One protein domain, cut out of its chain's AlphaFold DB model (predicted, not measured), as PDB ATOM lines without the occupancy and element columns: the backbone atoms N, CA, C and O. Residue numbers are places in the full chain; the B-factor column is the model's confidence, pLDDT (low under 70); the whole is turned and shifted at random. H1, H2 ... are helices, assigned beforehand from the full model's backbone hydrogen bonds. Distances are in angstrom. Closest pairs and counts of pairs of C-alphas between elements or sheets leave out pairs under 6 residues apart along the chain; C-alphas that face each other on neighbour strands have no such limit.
ATOM      1  N   ALA A  65      34.341  24.670  45.509       77.62
ATOM      2  CA  ALA A  65      35.367  25.475  46.178       77.62
ATOM      3  C   ALA A  65      35.972  26.566  45.273       77.62
ATOM      4  O   ALA A  65      36.319  27.647  45.744       77.62
ATOM      5  N   ILE A  66      36.089  26.294  43.971       80.88
ATOM      6  CA  ILE A  66      36.557  27.245  42.954       80.88
ATOM      7  C   ILE A  66      35.510  28.344  42.690       80.88
ATOM      8  O   ILE A  66      35.877  29.455  42.318       80.88
ATOM      9  N   GLY A  67      34.222  28.091  42.935       81.12
ATOM     10  CA  GLY A  67      33.136  28.993  42.551       81.12
ATOM     11  C   GLY A  67      32.895  28.915  41.045       81.12
ATOM     12  O   GLY A  67      33.591  29.541  40.247       81.12
ATOM     13  N   GLY A  68      31.921  28.094  40.640       75.38
ATOM     14  CA  GLY A  68      31.672  27.765  39.232       75.38
ATOM     15  C   GLY A  68      31.341  28.959  38.325       75.38
ATOM     16  O   GLY A  68      31.468  28.840  37.112       75.38
ATOM     17  N   ASP A  69      30.972  30.106  38.894       82.81
ATOM     18  CA  ASP A  69      30.741  31.374  38.192       82.81
ATOM     19  C   ASP A  69      32.025  32.027  37.650       82.81
ATOM     20  O   ASP A  69      31.955  32.885  36.770       82.81
ATOM     21  N   ARG A  70      33.200  31.597  38.126       83.06
ATOM     22  CA  ARG A  70      34.518  32.057  37.650       83.06
ATOM     23  C   ARG A  70      35.059  31.269  36.459       83.06
ATOM     24  O   ARG A  70      36.093  31.631  35.895       83.06
ATOM     25  N   LEU A  71      34.383  30.185  36.083       83.44
ATOM     26  CA  LEU A  71      34.728  29.372  34.923       83.44
ATOM     27  C   LEU A  71      33.901  29.810  33.713       83.44
ATOM     28  O   LEU A  71      32.767  30.273  33.836       83.44
ATOM     29  N   ALA A  72      34.457  29.641  32.516       83.81
ATOM     30  CA  ALA A  72      33.675  29.771  31.295       83.81
ATOM     31  C   ALA A  72      32.553  28.706  31.257       83.81
ATOM     32  O   ALA A  72      32.650  27.689  31.949       83.81
ATOM     33  N   PRO A  73      31.498  28.875  30.432       82.12
ATOM     34  CA  PRO A  73      30.392  27.910  30.356       82.12
ATOM     35  C   PRO A  73      30.812  26.474  30.004       82.12
ATOM     36  O   PRO A  73      30.111  25.525  30.346       82.12
ATOM     37  N   ASP A  74      31.953  26.304  29.334       83.19
ATOM     38  CA  ASP A  74      32.554  25.004  29.012       83.19
ATOM     39  C   ASP A  74      33.436  24.436  30.145       83.19
ATOM     40  O   ASP A  74      34.073  23.397  29.984       83.19
ATOM     41  N   GLY A  75      33.481  25.114  31.295       83.50
ATOM     42  CA  GLY A  75      34.319  24.787  32.445       83.50
ATOM     43  C   GLY A  75      35.784  25.195  32.289       83.50
ATOM     44  O   GLY A  75      36.584  24.887  33.172       83.50
ATOM     45  N   SER A  76      36.167  25.859  31.192       86.25
ATOM     46  CA  SER A  76      37.545  26.302  30.995       86.25
ATOM     47  C   SER A  76      37.877  27.542  31.827       86.25
ATOM     48  O   SER A  76      37.016  28.358  32.163       86.25
ATOM     49  N   PHE A  77      39.159  27.688  32.157       88.31
ATOM     50  CA  PHE A  77      39.697  28.845  32.860       88.31
ATOM     51  C   PHE A  77      40.864  29.432  32.065       88.31
ATOM     52  O   PHE A  77      41.682  28.701  31.507       88.31
ATOM     53  N   ASN A  78      40.931  30.760  32.005       88.50
ATOM     54  CA  ASN A  78      42.060  31.485  31.437       88.50
ATOM     55  C   ASN A  78      42.485  32.560  32.432       88.50
ATOM     56  O   ASN A  78      41.794  33.567  32.611       88.50
ATOM     57  N   ALA A  79      43.638  32.351  33.061       89.38
ATOM     58  CA  ALA A  79      44.082  33.207  34.145       89.38
ATOM     59  C   ALA A  79      44.396  34.640  33.682       89.38
ATOM     60  O   ALA A  79      44.244  35.588  34.449       89.38
ATOM     61  N   MET A  80      44.784  34.823  32.415       87.88
ATOM     62  CA  MET A  80      45.060  36.145  31.845       87.88
ATOM     63  C   MET A  80      43.782  36.942  31.581       87.88
ATOM     64  O   MET A  80      43.753  38.142  31.854       87.88
ATOM     65  N   VAL A  81      42.720  36.289  31.098       88.00
ATOM     66  CA  VAL A  81      41.396  36.921  30.948       88.00
ATOM     67  C   VAL A  81      40.848  37.304  32.320       88.00
ATOM     68  O   VAL A  81      40.391  38.430  32.509       88.00
ATOM     69  N   PHE A  82      40.965  36.402  33.297       91.25
ATOM     70  CA  PHE A  82      40.532  36.670  34.663       91.25
ATOM     71  C   PHE A  82      41.309  37.833  35.296       91.25
ATOM     72  O   PHE A  82      40.719  38.753  35.858       91.25
ATOM     73  N   ARG A  83      42.636  37.864  35.121       92.69
ATOM     74  CA  ARG A  83      43.483  38.989  35.540       92.69
ATOM     75  C   ARG A  83      43.045  40.308  34.896       92.69
ATOM     76  O   ARG A  83      43.001  41.321  35.584       92.69
ATOM     77  N   ALA A  84      42.712  40.323  33.605       91.25
ATOM     78  CA  ALA A  84      42.238  41.539  32.938       91.25
ATOM     79  C   ALA A  84      40.923  42.057  33.549       91.25
ATOM     80  O   ALA A  84      40.755  43.262  33.726       91.25
ATOM     81  N   TRP A  85      40.021  41.153  33.934       92.69
ATOM     82  CA  TRP A  85      38.809  41.523  34.661       92.69
ATOM     83  C   TRP A  85      39.113  42.115  36.047       92.69
ATOM     84  O   TRP A  85      38.550  43.157  36.390       92.69
ATOM     85  N   VAL A  86      40.052  41.522  36.796       94.25
ATOM     86  CA  VAL A  86      40.545  42.069  38.074       94.25
ATOM     87  C   VAL A  86      41.095  43.486  37.898       94.25
ATOM     88  O   VAL A  86      40.736  44.375  38.663       94.25
ATOM     89  N   LEU A  87      41.909  43.734  36.870       93.31
ATOM     90  CA  LEU A  87      42.418  45.080  36.582       93.31
ATOM     91  C   LEU A  87      41.282  46.074  36.305       93.31
ATOM     92  O   LEU A  87      41.305  47.186  36.824       93.31
ATOM     93  N   GLY A  88      40.241  45.651  35.586       93.31
ATOM     94  CA  GLY A  88      39.050  46.472  35.377       93.31
ATOM     95  C   GLY A  88      38.297  46.809  36.674       93.31
ATOM     96  O   GLY A  88      37.706  47.883  36.762       93.31
ATOM     97  N   LEU A  89      38.304  45.929  37.686       96.12
ATOM     98  CA  LEU A  89      37.758  46.244  39.017       96.12
ATOM     99  C   LEU A  89      38.577  47.344  39.704       96.12
ATOM    100  O   LEU A  89      37.998  48.284  40.249       96.12
ATOM    101  N   ILE A  90      39.910  47.258  39.627       94.75
ATOM    102  CA  ILE A  90      40.820  48.269  40.184       94.75
ATOM    103  C   ILE A  90      40.567  49.630  39.525       94.75
ATOM    104  O   ILE A  90      40.373  50.621  40.221       94.75
ATOM    105  N   GLU A  91      40.486  49.678  38.195       94.81
ATOM    106  CA  GLU A  91      40.246  50.917  37.438       94.81
ATOM    107  C   GLU A  91      38.909  51.594  37.782       94.81
ATOM    108  O   GLU A  91      38.806  52.819  37.736       94.81
ATOM    109  N   ARG A  92      37.884  50.817  38.157       97.69
ATOM    110  CA  ARG A  92      36.576  51.340  38.590       97.69
ATOM    111  C   ARG A  92      36.515  51.709  40.075       97.69
ATOM    112  O   ARG A  92      35.466  52.148  40.538       97.69
ATOM    113  N   GLY A  93      37.604  51.537  40.823       97.06
ATOM    114  CA  GLY A  93      37.636  51.788  42.264       97.06
ATOM    115  C   GLY A  93      36.961  50.699  43.105       97.06
ATOM    116  O   GLY A  93      36.783  50.879  44.308       97.06
ATOM    117  N   GLU A  94      36.603  49.553  42.513       98.25
ATOM    118  CA  GLU A  94      36.014  48.396  43.207       98.25
ATOM    119  C   GLU A  94      37.109  47.583  43.932       98.25
ATOM    120  O   GLU A  94      37.260  46.377  43.732       98.25
ATOM    121  N   HIS A  95      37.925  48.253  44.751       98.44
ATOM    122  CA  HIS A  95      39.175  47.701  45.282       98.44
ATOM    123  C   HIS A  95      38.990  46.494  46.206       98.44
ATOM    124  O   HIS A  95      39.809  45.581  46.176       98.44
ATOM    125  N   GLU A  96      37.928  46.476  47.011       98.44
ATOM    126  CA  GLU A  96      37.635  45.364  47.924       98.44
ATOM    127  C   GLU A  96      37.336  44.081  47.142       98.44
ATOM    128  O   GLU A  96      37.987  43.059  47.341       98.44
ATOM    129  N   LYS A  97      36.458  44.174  46.136       97.62
ATOM    130  CA  LYS A  97      36.179  43.062  45.225       97.62
ATOM    131  C   LYS A  97      37.424  42.652  44.436       97.62
ATOM    132  O   LYS A  97      37.697  41.468  44.288       97.62
ATOM    133  N   ALA A  98      38.221  43.609  43.956       98.12
ATOM    134  CA  ALA A  98      39.489  43.292  43.299       98.12
ATOM    135  C   ALA A  98      40.439  42.510  44.226       98.12
ATOM    136  O   ALA A  98      41.098  41.576  43.775       98.12
ATOM    137  N   ALA A  99      40.495  42.862  45.514       98.31
ATOM    138  CA  ALA A  99      41.325  42.186  46.505       98.31
ATOM    139  C   ALA A  99      40.885  40.731  46.729       98.31
ATOM    140  O   ALA A  99      41.732  39.835  46.726       98.31
ATOM    141  N   GLU A 100      39.579  40.485  46.862       97.56
ATOM    142  CA  GLU A 100      39.012  39.133  46.963       97.56
ATOM    143  C   GLU A 100      39.386  38.271  45.750       97.56
ATOM    144  O   GLU A 100      39.855  37.140  45.890       97.56
ATOM    145  N   GLU A 101      39.253  38.833  44.550       96.56
ATOM    146  CA  GLU A 101      39.493  38.113  43.300       96.56
ATOM    147  C   GLU A 101      40.983  37.887  43.024       96.56
ATOM    148  O   GLU A 101      41.369  36.860  42.465       96.56
ATOM    149  N   ILE A 102      41.854  38.787  43.486       96.81
ATOM    150  CA  ILE A 102      43.307  38.572  43.509       96.81
ATOM    151  C   ILE A 102      43.678  37.402  44.419       96.81
ATOM    152  O   ILE A 102      44.495  36.562  44.037       96.81
ATOM    153  N   VAL A 103      43.102  37.342  45.620       96.56
ATOM    154  CA  VAL A 103      43.365  36.266  46.587       96.56
ATOM    155  C   VAL A 103      42.886  34.930  46.028       96.56
ATOM    156  O   VAL A 103      43.603  33.929  46.106       96.56
ATOM    157  N   TRP A 104      41.715  34.923  45.394       95.31
ATOM    158  CA  TRP A 104      41.207  33.762  44.679       95.31
ATOM    159  C   TRP A 104      42.155  33.335  43.547       95.31
ATOM    160  O   TRP A 104      42.565  32.173  43.475       95.31
ATOM    161  N   LEU A 105      42.581  34.282  42.707       94.44
ATOM    162  CA  LEU A 105      43.466  34.015  41.576       94.44
ATOM    163  C   LEU A 105      44.830  33.480  42.035       94.44
ATOM    164  O   LEU A 105      45.401  32.604  41.384       94.44
ATOM    165  N   TRP A 106      45.337  33.949  43.176       94.81
ATOM    166  CA  TRP A 106      46.557  33.422  43.784       94.81
ATOM    167  C   TRP A 106      46.424  31.940  44.151       94.81
ATOM    168  O   TRP A 106      47.311  31.143  43.822       94.81
ATOM    169  N   ARG A 107      45.315  31.579  44.815       91.69
ATOM    170  CA  ARG A 107      45.030  30.222  45.307       91.69
ATOM    171  C   ARG A 107      44.813  29.225  44.174       91.69
ATOM    172  O   ARG A 107      45.377  28.135  44.209       91.69
ATOM    173  N   TYR A 108      44.019  29.595  43.173       89.50
ATOM    174  CA  TYR A 108      43.510  28.633  42.193       89.50
ATOM    175  C   TYR A 108      44.081  28.813  40.791       89.50
ATOM    176  O   TYR A 108      44.086  27.859  40.018       89.50
ATOM    177  N   GLY A 109      44.619  29.988  40.452       89.88
ATOM    178  CA  GLY A 109      45.034  30.294  39.085       89.88
ATOM    179  C   GLY A 109      46.074  29.315  38.536       89.88
ATOM    180  O   GLY A 109      45.928  28.832  37.422       89.88
ATOM    181  N   ALA A 110      47.082  28.963  39.338       88.31
ATOM    182  CA  ALA A 110      48.120  28.002  38.948       88.31
ATOM    183  C   ALA A 110      47.617  26.555  38.888       88.31
ATOM    184  O   ALA A 110      48.140  25.754  38.116       88.31
ATOM    185  N   VAL A 111      46.611  26.224  39.706       86.00
ATOM    186  CA  VAL A 111      45.966  24.911  39.674       86.00
ATOM    187  C   VAL A 111      45.181  24.779  38.379       86.00
ATOM    188  O   VAL A 111      45.319  23.775  37.705       86.00
ATOM    189  N   LEU A 112      44.413  25.798  37.998       85.62
ATOM    190  CA  LEU A 112      43.528  25.758  36.833       85.62
ATOM    191  C   LEU A 112      44.251  26.009  35.501       85.62
ATOM    192  O   LEU A 112      43.825  25.511  34.461       85.62
ATOM    193  N   ASP A 113      45.344  26.768  35.527       87.00
ATOM    194  CA  ASP A 113      46.146  27.154  34.369       87.00
ATOM    195  C   ASP A 113      47.632  27.044  34.743       87.00
ATOM    196  O   ASP A 113      48.237  27.983  35.254       87.00
ATOM    197  N   GLY A 114      48.240  25.870  34.536       85.56
ATOM    198  CA  GLY A 114      49.625  25.585  34.953       85.56
ATOM    199  C   GLY A 114      50.673  26.642  34.541       85.56
ATOM    200  O   GLY A 114      51.515  27.011  35.366       85.56
ATOM    201  N   PRO A 115      50.646  27.181  33.306       86.38
ATOM    202  CA  PRO A 115      51.472  28.325  32.901       86.38
ATOM    203  C   PRO A 115      51.360  29.572  33.799       86.38
ATOM    204  O   PRO A 115      52.309  30.358  33.888       86.38
ATOM    205  N   PHE A 116      50.249  29.746  34.520       88.00
ATOM    206  CA  PHE A 116      50.035  30.871  35.428       88.00
ATOM    207  C   PHE A 116      51.025  30.912  36.599       88.00
ATOM    208  O   PHE A 116      51.246  31.983  37.158       88.00
ATOM    209  N   VAL A 117      51.718  29.814  36.932       87.62
ATOM    210  CA  VAL A 117      52.806  29.807  37.936       87.62
ATOM    211  C   VAL A 117      53.885  30.864  37.631       87.62
ATOM    212  O   VAL A 117      54.467  31.461  38.545       87.62
ATOM    213  N   GLY A 118      54.169  31.119  36.349       85.06
ATOM    214  CA  GLY A 118      55.096  32.175  35.929       85.06
ATOM    215  C   GLY A 118      54.511  33.579  36.114       85.06
ATOM    216  O   GLY A 118      55.174  34.465  36.659       85.06
ATOM    217  N   VAL A 119      53.249  33.762  35.717       88.81
ATOM    218  CA  VAL A 119      52.506  35.033  35.797       88.81
ATOM    219  C   VAL A 119      52.283  35.461  37.247       88.81
ATOM    220  O   VAL A 119      52.507  36.622  37.591       88.81
ATOM    221  N   ARG A 120      51.919  34.516  38.119       91.25
ATOM    222  CA  ARG A 120      51.706  34.738  39.552       91.25
ATOM    223  C   ARG A 120      52.939  35.343  40.215       91.25
ATOM    224  O   ARG A 120      52.831  36.335  40.921       91.25
ATOM    225  N   GLY A 121      54.121  34.791  39.937       87.75
ATOM    226  CA  GLY A 121      55.394  35.242  40.512       87.75
ATOM    227  C   GLY A 121      55.989  36.516  39.890       87.75
ATOM    228  O   GLY A 121      57.105  36.894  40.265       87.75
ATOM    229  N   SER A 122      55.300  37.132  38.924       87.56
ATOM    230  CA  SER A 122      55.762  38.298  38.165       87.56
ATOM    231  C   SER A 122      54.682  39.381  38.094       87.56
ATOM    232  O   SER A 122      54.683  40.295  38.915       87.56
ATOM    233  N   TYR A 123      53.749  39.268  37.149       89.94
ATOM    234  CA  TYR A 123      52.720  40.270  36.874       89.94
ATOM    235  C   TYR A 123      51.720  40.416  38.016       89.94
ATOM    236  O   TYR A 123      51.457  41.538  38.436       89.94
ATOM    237  N   LEU A 124      51.225  39.303  38.571       94.69
ATOM    238  CA  LEU A 124      50.225  39.377  39.640       94.69
ATOM    239  C   LEU A 124      50.772  40.090  40.883       94.69
ATOM    240  O   LEU A 124      50.055  40.861  41.509       94.69
ATOM    241  N   ILE A 125      52.053  39.898  41.219       95.50
ATOM    242  CA  ILE A 125      52.697  40.634  42.320       95.50
ATOM    243  C   ILE A 125      52.659  42.144  42.075       95.50
ATOM    244  O   ILE A 125      52.439  42.900  43.017       95.50
ATOM    245  N   GLN A 126      52.889  42.602  40.842       94.00
ATOM    246  CA  GLN A 126      52.851  44.035  40.541       94.00
ATOM    247  C   GLN A 126      51.432  44.596  40.644       94.00
ATOM    248  O   GLN A 126      51.248  45.700  41.158       94.00
ATOM    249  N   ASP A 127      50.430  43.817  40.236       95.69
ATOM    250  CA  ASP A 127      49.024  44.201  40.397       95.69
ATOM    251  C   ASP A 127      48.646  44.288  41.874       95.69
ATOM    252  O   ASP A 127      48.016  45.254  42.292       95.69
ATOM    253  N   ILE A 128      49.097  43.323  42.686       97.69
ATOM    254  CA  ILE A 128      48.904  43.347  44.136       97.69
ATOM    255  C   ILE A 128      49.557  44.583  44.749       97.69
ATOM    256  O   ILE A 128      48.935  45.232  45.580       97.69
ATOM    257  N   ARG A 129      50.797  44.916  44.368       96.56
ATOM    258  CA  ARG A 129      51.481  46.117  44.873       96.56
ATOM    259  C   ARG A 129      50.701  47.381  44.532       96.56
ATOM    260  O   ARG A 129      50.428  48.171  45.427       96.56
ATOM    261  N   SER A 130      50.277  47.512  43.277       95.31
ATOM    262  CA  SER A 130      49.473  48.649  42.816       95.31
ATOM    263  C   SER A 130      48.145  48.743  43.574       95.31
ATOM    264  O   SER A 130      47.750  49.822  44.004       95.31
ATOM    265  N   LEU A 131      47.471  47.609  43.804       97.56
ATOM    266  CA  LEU A 131      46.253  47.575  44.610       97.56
ATOM    267  C   LEU A 131      46.530  47.923  46.076       97.56
ATOM    268  O   LEU A 131      45.762  48.666  46.670       97.56
ATOM    269  N   ALA A 132      47.617  47.429  46.665       98.00
ATOM    270  CA  ALA A 132      47.970  47.689  48.059       98.00
ATOM    271  C   ALA A 132      48.277  49.171  48.328       98.00
ATOM    272  O   ALA A 132      48.037  49.638  49.440       98.00
ATOM    273  N   GLU A 133      48.752  49.919  47.328       97.06
ATOM    274  CA  GLU A 133      48.948  51.372  47.428       97.06
ATOM    275  C   GLU A 133      47.624  52.131  47.617       97.06
ATOM    276  O   GLU A 133      47.578  53.111  48.361       97.06
ATOM    277  N   VAL A 134      46.535  51.671  46.988       97.94
ATOM    278  CA  VAL A 134      45.210  52.328  47.034       97.94
ATOM    279  C   VAL A 134      44.198  51.621  47.942       97.94
ATOM    280  O   VAL A 134      43.168  52.189  48.304       97.94
ATOM    281  N   HIS A 135      44.481  50.379  48.322       98.31
ATOM    282  CA  HIS A 135      43.668  49.531  49.183       98.31
ATOM    283  C   HIS A 135      44.560  48.587  50.012       98.31
ATOM    284  O   HIS A 135      44.597  47.375  49.777       98.31
ATOM    285  N   PRO A 136      45.252  49.115  51.041       98.06
ATOM    286  CA  PRO A 136      46.121  48.329  51.919       98.06
ATOM    287  C   PRO A 136      45.513  47.054  52.540       98.06
ATOM    288  O   PRO A 136      46.276  46.105  52.750       98.06
ATOM    289  N   PRO A 137      44.190  46.953  52.824       98.25
ATOM    290  CA  PRO A 137      43.605  45.736  53.396       98.25
ATOM    291  C   PRO A 137      43.867  44.441  52.610       98.25
ATOM    292  O   PRO A 137      43.892  43.376  53.228       98.25
ATOM    293  N   VAL A 138      44.159  44.501  51.300       98.25
ATOM    294  CA  VAL A 138      44.539  43.313  50.505       98.25
ATOM    295  C   VAL A 138      45.732  42.555  51.105       98.25
ATOM    296  O   VAL A 138      45.775  41.325  51.062       98.25
ATOM    297  N   LEU A 139      46.678  43.257  51.740       98.25
ATOM    298  CA  LEU A 139      47.847  42.631  52.363       98.25
ATOM    299  C   LEU A 139      47.465  41.760  53.569       98.25
ATOM    300  O   LEU A 139      48.131  40.762  53.836       98.25
ATOM    301  N   ASN A 140      46.378  42.090  54.275       98.06
ATOM    302  CA  ASN A 140      45.873  41.261  55.371       98.06
ATOM    303  C   ASN A 140      45.254  39.961  54.847       98.06
ATOM    304  O   ASN A 140      45.473  38.909  55.444       98.06
ATOM    305  N   LEU A 141      44.546  40.012  53.715       97.88
ATOM    306  CA  LEU A 141      44.007  38.809  53.076       97.88
ATOM    307  C   LEU A 141      45.137  37.885  52.602       97.88
ATOM    308  O   LEU A 141      45.116  36.682  52.854       97.88
ATOM    309  N   LEU A 142      46.170  38.456  51.978       97.56
ATOM    310  CA  LEU A 142      47.343  37.706  51.519       97.56
ATOM    311  C   LEU A 142      48.186  37.144  52.666       97.56
ATOM    312  O   LEU A 142      48.775  36.075  52.513       97.56
ATOM    313  N   ARG A 143      48.210  37.807  53.829       97.94
ATOM    314  CA  ARG A 143      48.790  37.234  55.051       97.94
ATOM    315  C   ARG A 143      48.072  35.945  55.455       97.94
ATOM    316  O   ARG A 143      48.749  34.975  55.773       97.94
ATOM    317  N   GLY A 144      46.741  35.903  55.351       96.50
ATOM    318  CA  GLY A 144      45.962  34.680  55.573       96.50
ATOM    319  C   GLY A 144      46.372  33.545  54.629       96.50
ATOM    320  O   GLY A 144      46.651  32.439  55.082       96.50
ATOM    321  N   VAL A 145      46.526  33.834  53.331       95.69
ATOM    322  CA  VAL A 145      47.029  32.851  52.348       95.69
ATOM    323  C   VAL A 145      48.439  32.369  52.702       95.69
ATOM    324  O   VAL A 145      48.739  31.182  52.602       95.69
ATOM    325  N   ARG A 146      49.325  33.272  53.135       96.62
ATOM    326  CA  ARG A 146      50.673  32.907  53.585       96.62
ATOM    327  C   ARG A 146      50.608  31.960  54.782       96.62
ATOM    328  O   ARG A 146      51.289  30.937  54.755       96.62
ATOM    329  N   ASP A 147      49.823  32.291  55.805       96.25
ATOM    330  CA  ASP A 147      49.686  31.476  57.021       96.25
ATOM    331  C   ASP A 147      49.148  30.065  56.697       96.25
ATOM    332  O   ASP A 147      49.647  29.073  57.230       96.25
ATOM    333  N   GLU A 148      48.201  29.954  55.757       92.06
ATOM    334  CA  GLU A 148      47.701  28.672  55.234       92.06
ATOM    335  C   GLU A 148      48.812  27.838  54.573       92.06
ATOM    336  O   GLU A 148      48.940  26.642  54.841       92.06
ATOM    337  N   LEU A 149      49.642  28.464  53.727       92.12
ATOM    338  CA  LEU A 149      50.774  27.792  53.079       92.12
ATOM    339  C   LEU A 149      51.814  27.321  54.104       92.12
ATOM    340  O   LEU A 149      52.317  26.203  53.995       92.12
ATOM    341  N   GLU A 150      52.110  28.151  55.109       92.56
ATOM    342  CA  GLU A 150      53.066  27.843  56.179       92.56
ATOM    343  C   GLU A 150      52.636  26.618  56.990       92.56
ATOM    344  O   GLU A 150      53.443  25.716  57.233       92.56
ATOM    345  N   ALA A 151      51.350  26.533  57.345       90.00
ATOM    346  CA  ALA A 151      50.788  25.386  58.053       90.00
ATOM    347  C   ALA A 151      50.968  24.065  57.275       90.00
ATOM    348  O   ALA A 151      51.089  22.995  57.876       90.00
ATOM    349  N   GLY A 152      51.055  24.128  55.941       84.00
ATOM    350  CA  GLY A 152      51.300  22.979  55.069       84.00
ATOM    351  C   GLY A 152      52.748  22.462  55.045       84.00
ATOM    352  O   GLY A 152      53.001  21.395  54.481       84.00
ATOM    353  N   PHE A 153      53.723  23.168  55.634       78.19
ATOM    354  CA  PHE A 153      55.149  22.813  55.512       78.19
ATOM    355  C   PHE A 153      55.596  21.610  56.350       78.19
ATOM    356  O   PHE A 153      56.641  21.031  56.050       78.19
ATOM    357  N   GLY A 154      54.812  21.197  57.348       61.75
ATOM    358  CA  GLY A 154      55.158  20.144  58.313       61.75
ATOM    359  C   GLY A 154      55.197  18.705  57.779       61.75
ATOM    360  O   GLY A 154      55.316  17.781  58.578       61.75
ATOM    361  N   VAL A 155      55.089  18.480  56.465       55.12
ATOM    362  CA  VAL A 155      55.091  17.133  55.872       55.12
ATOM    363  C   VAL A 155      56.483  16.814  55.302       55.12
ATOM    364  O   VAL A 155      56.852  17.386  54.264       55.12
ATOM    365  N   ALA A 166      53.427  15.796  43.988       73.31
ATOM    366  CA  ALA A 166      53.318  16.321  45.350       73.31
ATOM    367  C   ALA A 166      54.561  17.135  45.737       73.31
ATOM    368  O   ALA A 166      54.439  18.179  46.372       73.31
ATOM    369  N   TRP A 167      55.746  16.699  45.301       72.31
ATOM    370  CA  TRP A 167      56.983  17.460  45.435       72.31
ATOM    371  C   TRP A 167      56.866  18.822  44.744       72.31
ATOM    372  O   TRP A 167      57.092  19.843  45.389       72.31
ATOM    373  N   ARG A 168      56.423  18.850  43.480       75.19
ATOM    374  CA  ARG A 168      56.227  20.093  42.725       75.19
ATOM    375  C   ARG A 168      55.206  21.017  43.390       75.19
ATOM    376  O   ARG A 168      55.479  22.201  43.528       75.19
ATOM    377  N   ALA A 169      54.076  20.484  43.855       80.69
ATOM    378  CA  ALA A 169      53.072  21.275  44.565       80.69
ATOM    379  C   ALA A 169      53.634  21.908  45.853       80.69
ATOM    380  O   ALA A 169      53.350  23.066  46.146       80.69
ATOM    381  N   ARG A 170      54.477  21.185  46.608       80.56
ATOM    382  CA  ARG A 170      55.146  21.730  47.804       80.56
ATOM    383  C   ARG A 170      56.211  22.771  47.456       80.56
ATOM    384  O   ARG A 170      56.318  23.769  48.163       80.56
ATOM    385  N   ASP A 171      56.992  22.555  46.398       83.62
ATOM    386  CA  ASP A 171      57.976  23.530  45.903       83.62
ATOM    387  C   ASP A 171      57.281  24.837  45.480       83.62
ATOM    388  O   ASP A 171      57.670  25.922  45.913       83.62
ATOM    389  N   GLU A 172      56.178  24.733  44.733       86.25
ATOM    390  CA  GLU A 172      55.350  25.873  44.329       86.25
ATOM    391  C   GLU A 172      54.721  26.589  45.537       86.25
ATOM    392  O   GLU A 172      54.812  27.813  45.628       86.25
ATOM    393  N   ALA A 173      54.164  25.853  46.507       88.56
ATOM    394  CA  ALA A 173      53.605  26.422  47.737       88.56
ATOM    395  C   ALA A 173      54.649  27.205  48.552       88.56
ATOM    396  O   ALA A 173      54.373  28.281  49.084       88.56
ATOM    397  N   ARG A 174      55.882  26.697  48.629       89.12
ATOM    398  CA  ARG A 174      56.979  27.377  49.331       89.12
ATOM    399  C   ARG A 174      57.478  28.599  48.577       89.12
ATOM    400  O   ARG A 174      57.749  29.625  49.198       89.12
ATOM    401  N   ARG A 175      57.551  28.529  47.246       89.94
ATOM    402  CA  ARG A 175      57.841  29.696  46.405       89.94
ATOM    403  C   ARG A 175      56.813  30.803  46.634       89.94
ATOM    404  O   ARG A 175      57.199  31.967  46.764       89.94
ATOM    405  N   ASP A 176      55.535  30.446  46.708       92.88
ATOM    406  CA  ASP A 176      54.466  31.396  47.002       92.88
ATOM    407  C   ASP A 176      54.626  31.993  48.395       92.88
ATOM    408  O   ASP A 176      54.591  33.209  48.530       92.88
ATOM    409  N   TRP A 177      54.896  31.177  49.412       94.94
ATOM    410  CA  TRP A 177      55.118  31.653  50.779       94.94
ATOM    411  C   TRP A 177      56.290  32.638  50.890       94.94
ATOM    412  O   TRP A 177      56.128  33.712  51.466       94.94
ATOM    413  N   ILE A 178      57.445  32.336  50.276       93.69
ATOM    414  CA  ILE A 178      58.601  33.253  50.231       93.69
ATOM    415  C   ILE A 178      58.203  34.573  49.563       93.69
ATOM    416  O   ILE A 178      58.556  35.655  50.034       93.69
ATOM    417  N   THR A 179      57.463  34.477  48.459       93.62
ATOM    418  CA  THR A 179      57.012  35.633  47.684       93.62
ATOM    419  C   THR A 179      56.023  36.488  48.474       93.62
ATOM    420  O   THR A 179      56.138  37.711  48.470       93.62
ATOM    421  N   LEU A 180      55.077  35.863  49.176       96.06
ATOM    422  CA  LEU A 180      54.110  36.555  50.019       96.06
ATOM    423  C   LEU A 180      54.791  37.215  51.215       96.06
ATOM    424  O   LEU A 180      54.492  38.371  51.480       96.06
ATOM    425  N   ASN A 181      55.746  36.548  51.874       97.06
ATOM    426  CA  ASN A 181      56.546  37.157  52.942       97.06
ATOM    427  C   ASN A 181      57.248  38.435  52.462       97.06
ATOM    428  O   ASN A 181      57.231  39.442  53.164       97.06
ATOM    429  N   ASP A 182      57.845  38.419  51.266       94.25
ATOM    430  CA  ASP A 182      58.469  39.611  50.678       94.25
ATOM    431  C   ASP A 182      57.444  40.727  50.415       94.25
ATOM    432  O   ASP A 182      57.679  41.886  50.754       94.25
ATOM    433  N   LEU A 183      56.290  40.363  49.853       95.00
ATOM    434  CA  LEU A 183      55.222  41.282  49.463       95.00
ATOM    435  C   LEU A 183      54.533  41.960  50.654       95.00
ATOM    436  O   LEU A 183      54.248  43.152  50.586       95.00
ATOM    437  N   ILE A 184      54.284  41.225  51.739       97.12
ATOM    438  CA  ILE A 184      53.609  41.737  52.945       97.12
ATOM    439  C   ILE A 184      54.582  42.349  53.967       97.12
ATOM    440  O   ILE A 184      54.155  42.753  55.048       97.12
ATOM    441  N   GLY A 185      55.880  42.413  53.649       95.38
ATOM    442  CA  GLY A 185      56.907  42.993  54.520       95.38
ATOM    443  C   GLY A 185      57.368  42.088  55.669       95.38
ATOM    444  O   GLY A 185      57.983  42.565  56.616       95.38
TER     445      GLY A 185
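This is residues 65 to 155 and 166 to 185 of the 331 residues of an uncharacterized protein of Phycisphaerales bacterium (UniProt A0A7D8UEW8). Three helices, H1, H2 and H3, stand side by side as a triangle, and H4 and H5 pack on them as a slanted pair, making an up-and-down bundle in which each helix runs against the one before it. An unnamed stretch, residues 65 to 78, loops past the end where H1 begins. The printed part has 111 residues, with five named helices, H1 to H5, and no named strand; the class is all helix. It is compact, with a radius of gyration of the C-alphas of 13.7 A and spans of 42 by 37 by 23 A.

Start at the hub, H3, residues 116 to 134, with a kink of 39 degrees near residue 123. H2, residues 95 to 112, with a kink of 43 degrees near residue 106, touches it in a hairpin, C-alphas 110 and 116 closest at 4.9 A. H1, residues 79 to 91, touches H2 at a shallow tilt of 8 degrees, closest at C-alphas 86 and 98, 5.5 A. H4, residues 138 to 154, touches H2 with residues 138 to 145 alone, closest at C-alphas 99 and 138, 5.3 A, and touches H3 only at the corner, closest at C-alphas 132 and 138, 6.1 A. H5, residues 166 to 183, touches H4 at 38 degrees, only just steep, C-alphas 146 and 177 closest at 5.4 A; it touches H3 at C-alphas 121 and 179, 7.4 A. H1 is apart from H4 and H5. Every O i to N i+4 pair is within hydrogen-bond range in H1 and H5, against 12 of 14 in H2, 9 of 15 in H3 and 11 of 13 in H4.

Find C-alpha 79 at (44.082, 33.207, 34.145), where H1 begins; H5 ends at C-alpha 183, (55.222, 41.282, 49.463). H1 measures 18.4 A, H2 23.9 A, H3 24.9 A, H4 26.7 A and H5 25.4 A.

C-alphas 92 and 155 are the two farthest apart, 42.6 A. Residues 156 to 165 are not printed, and the gap is 10.7 A between C-alphas 155 and 166. The links printed whole are tight. Residues 154 to 155 have pLDDT under 70.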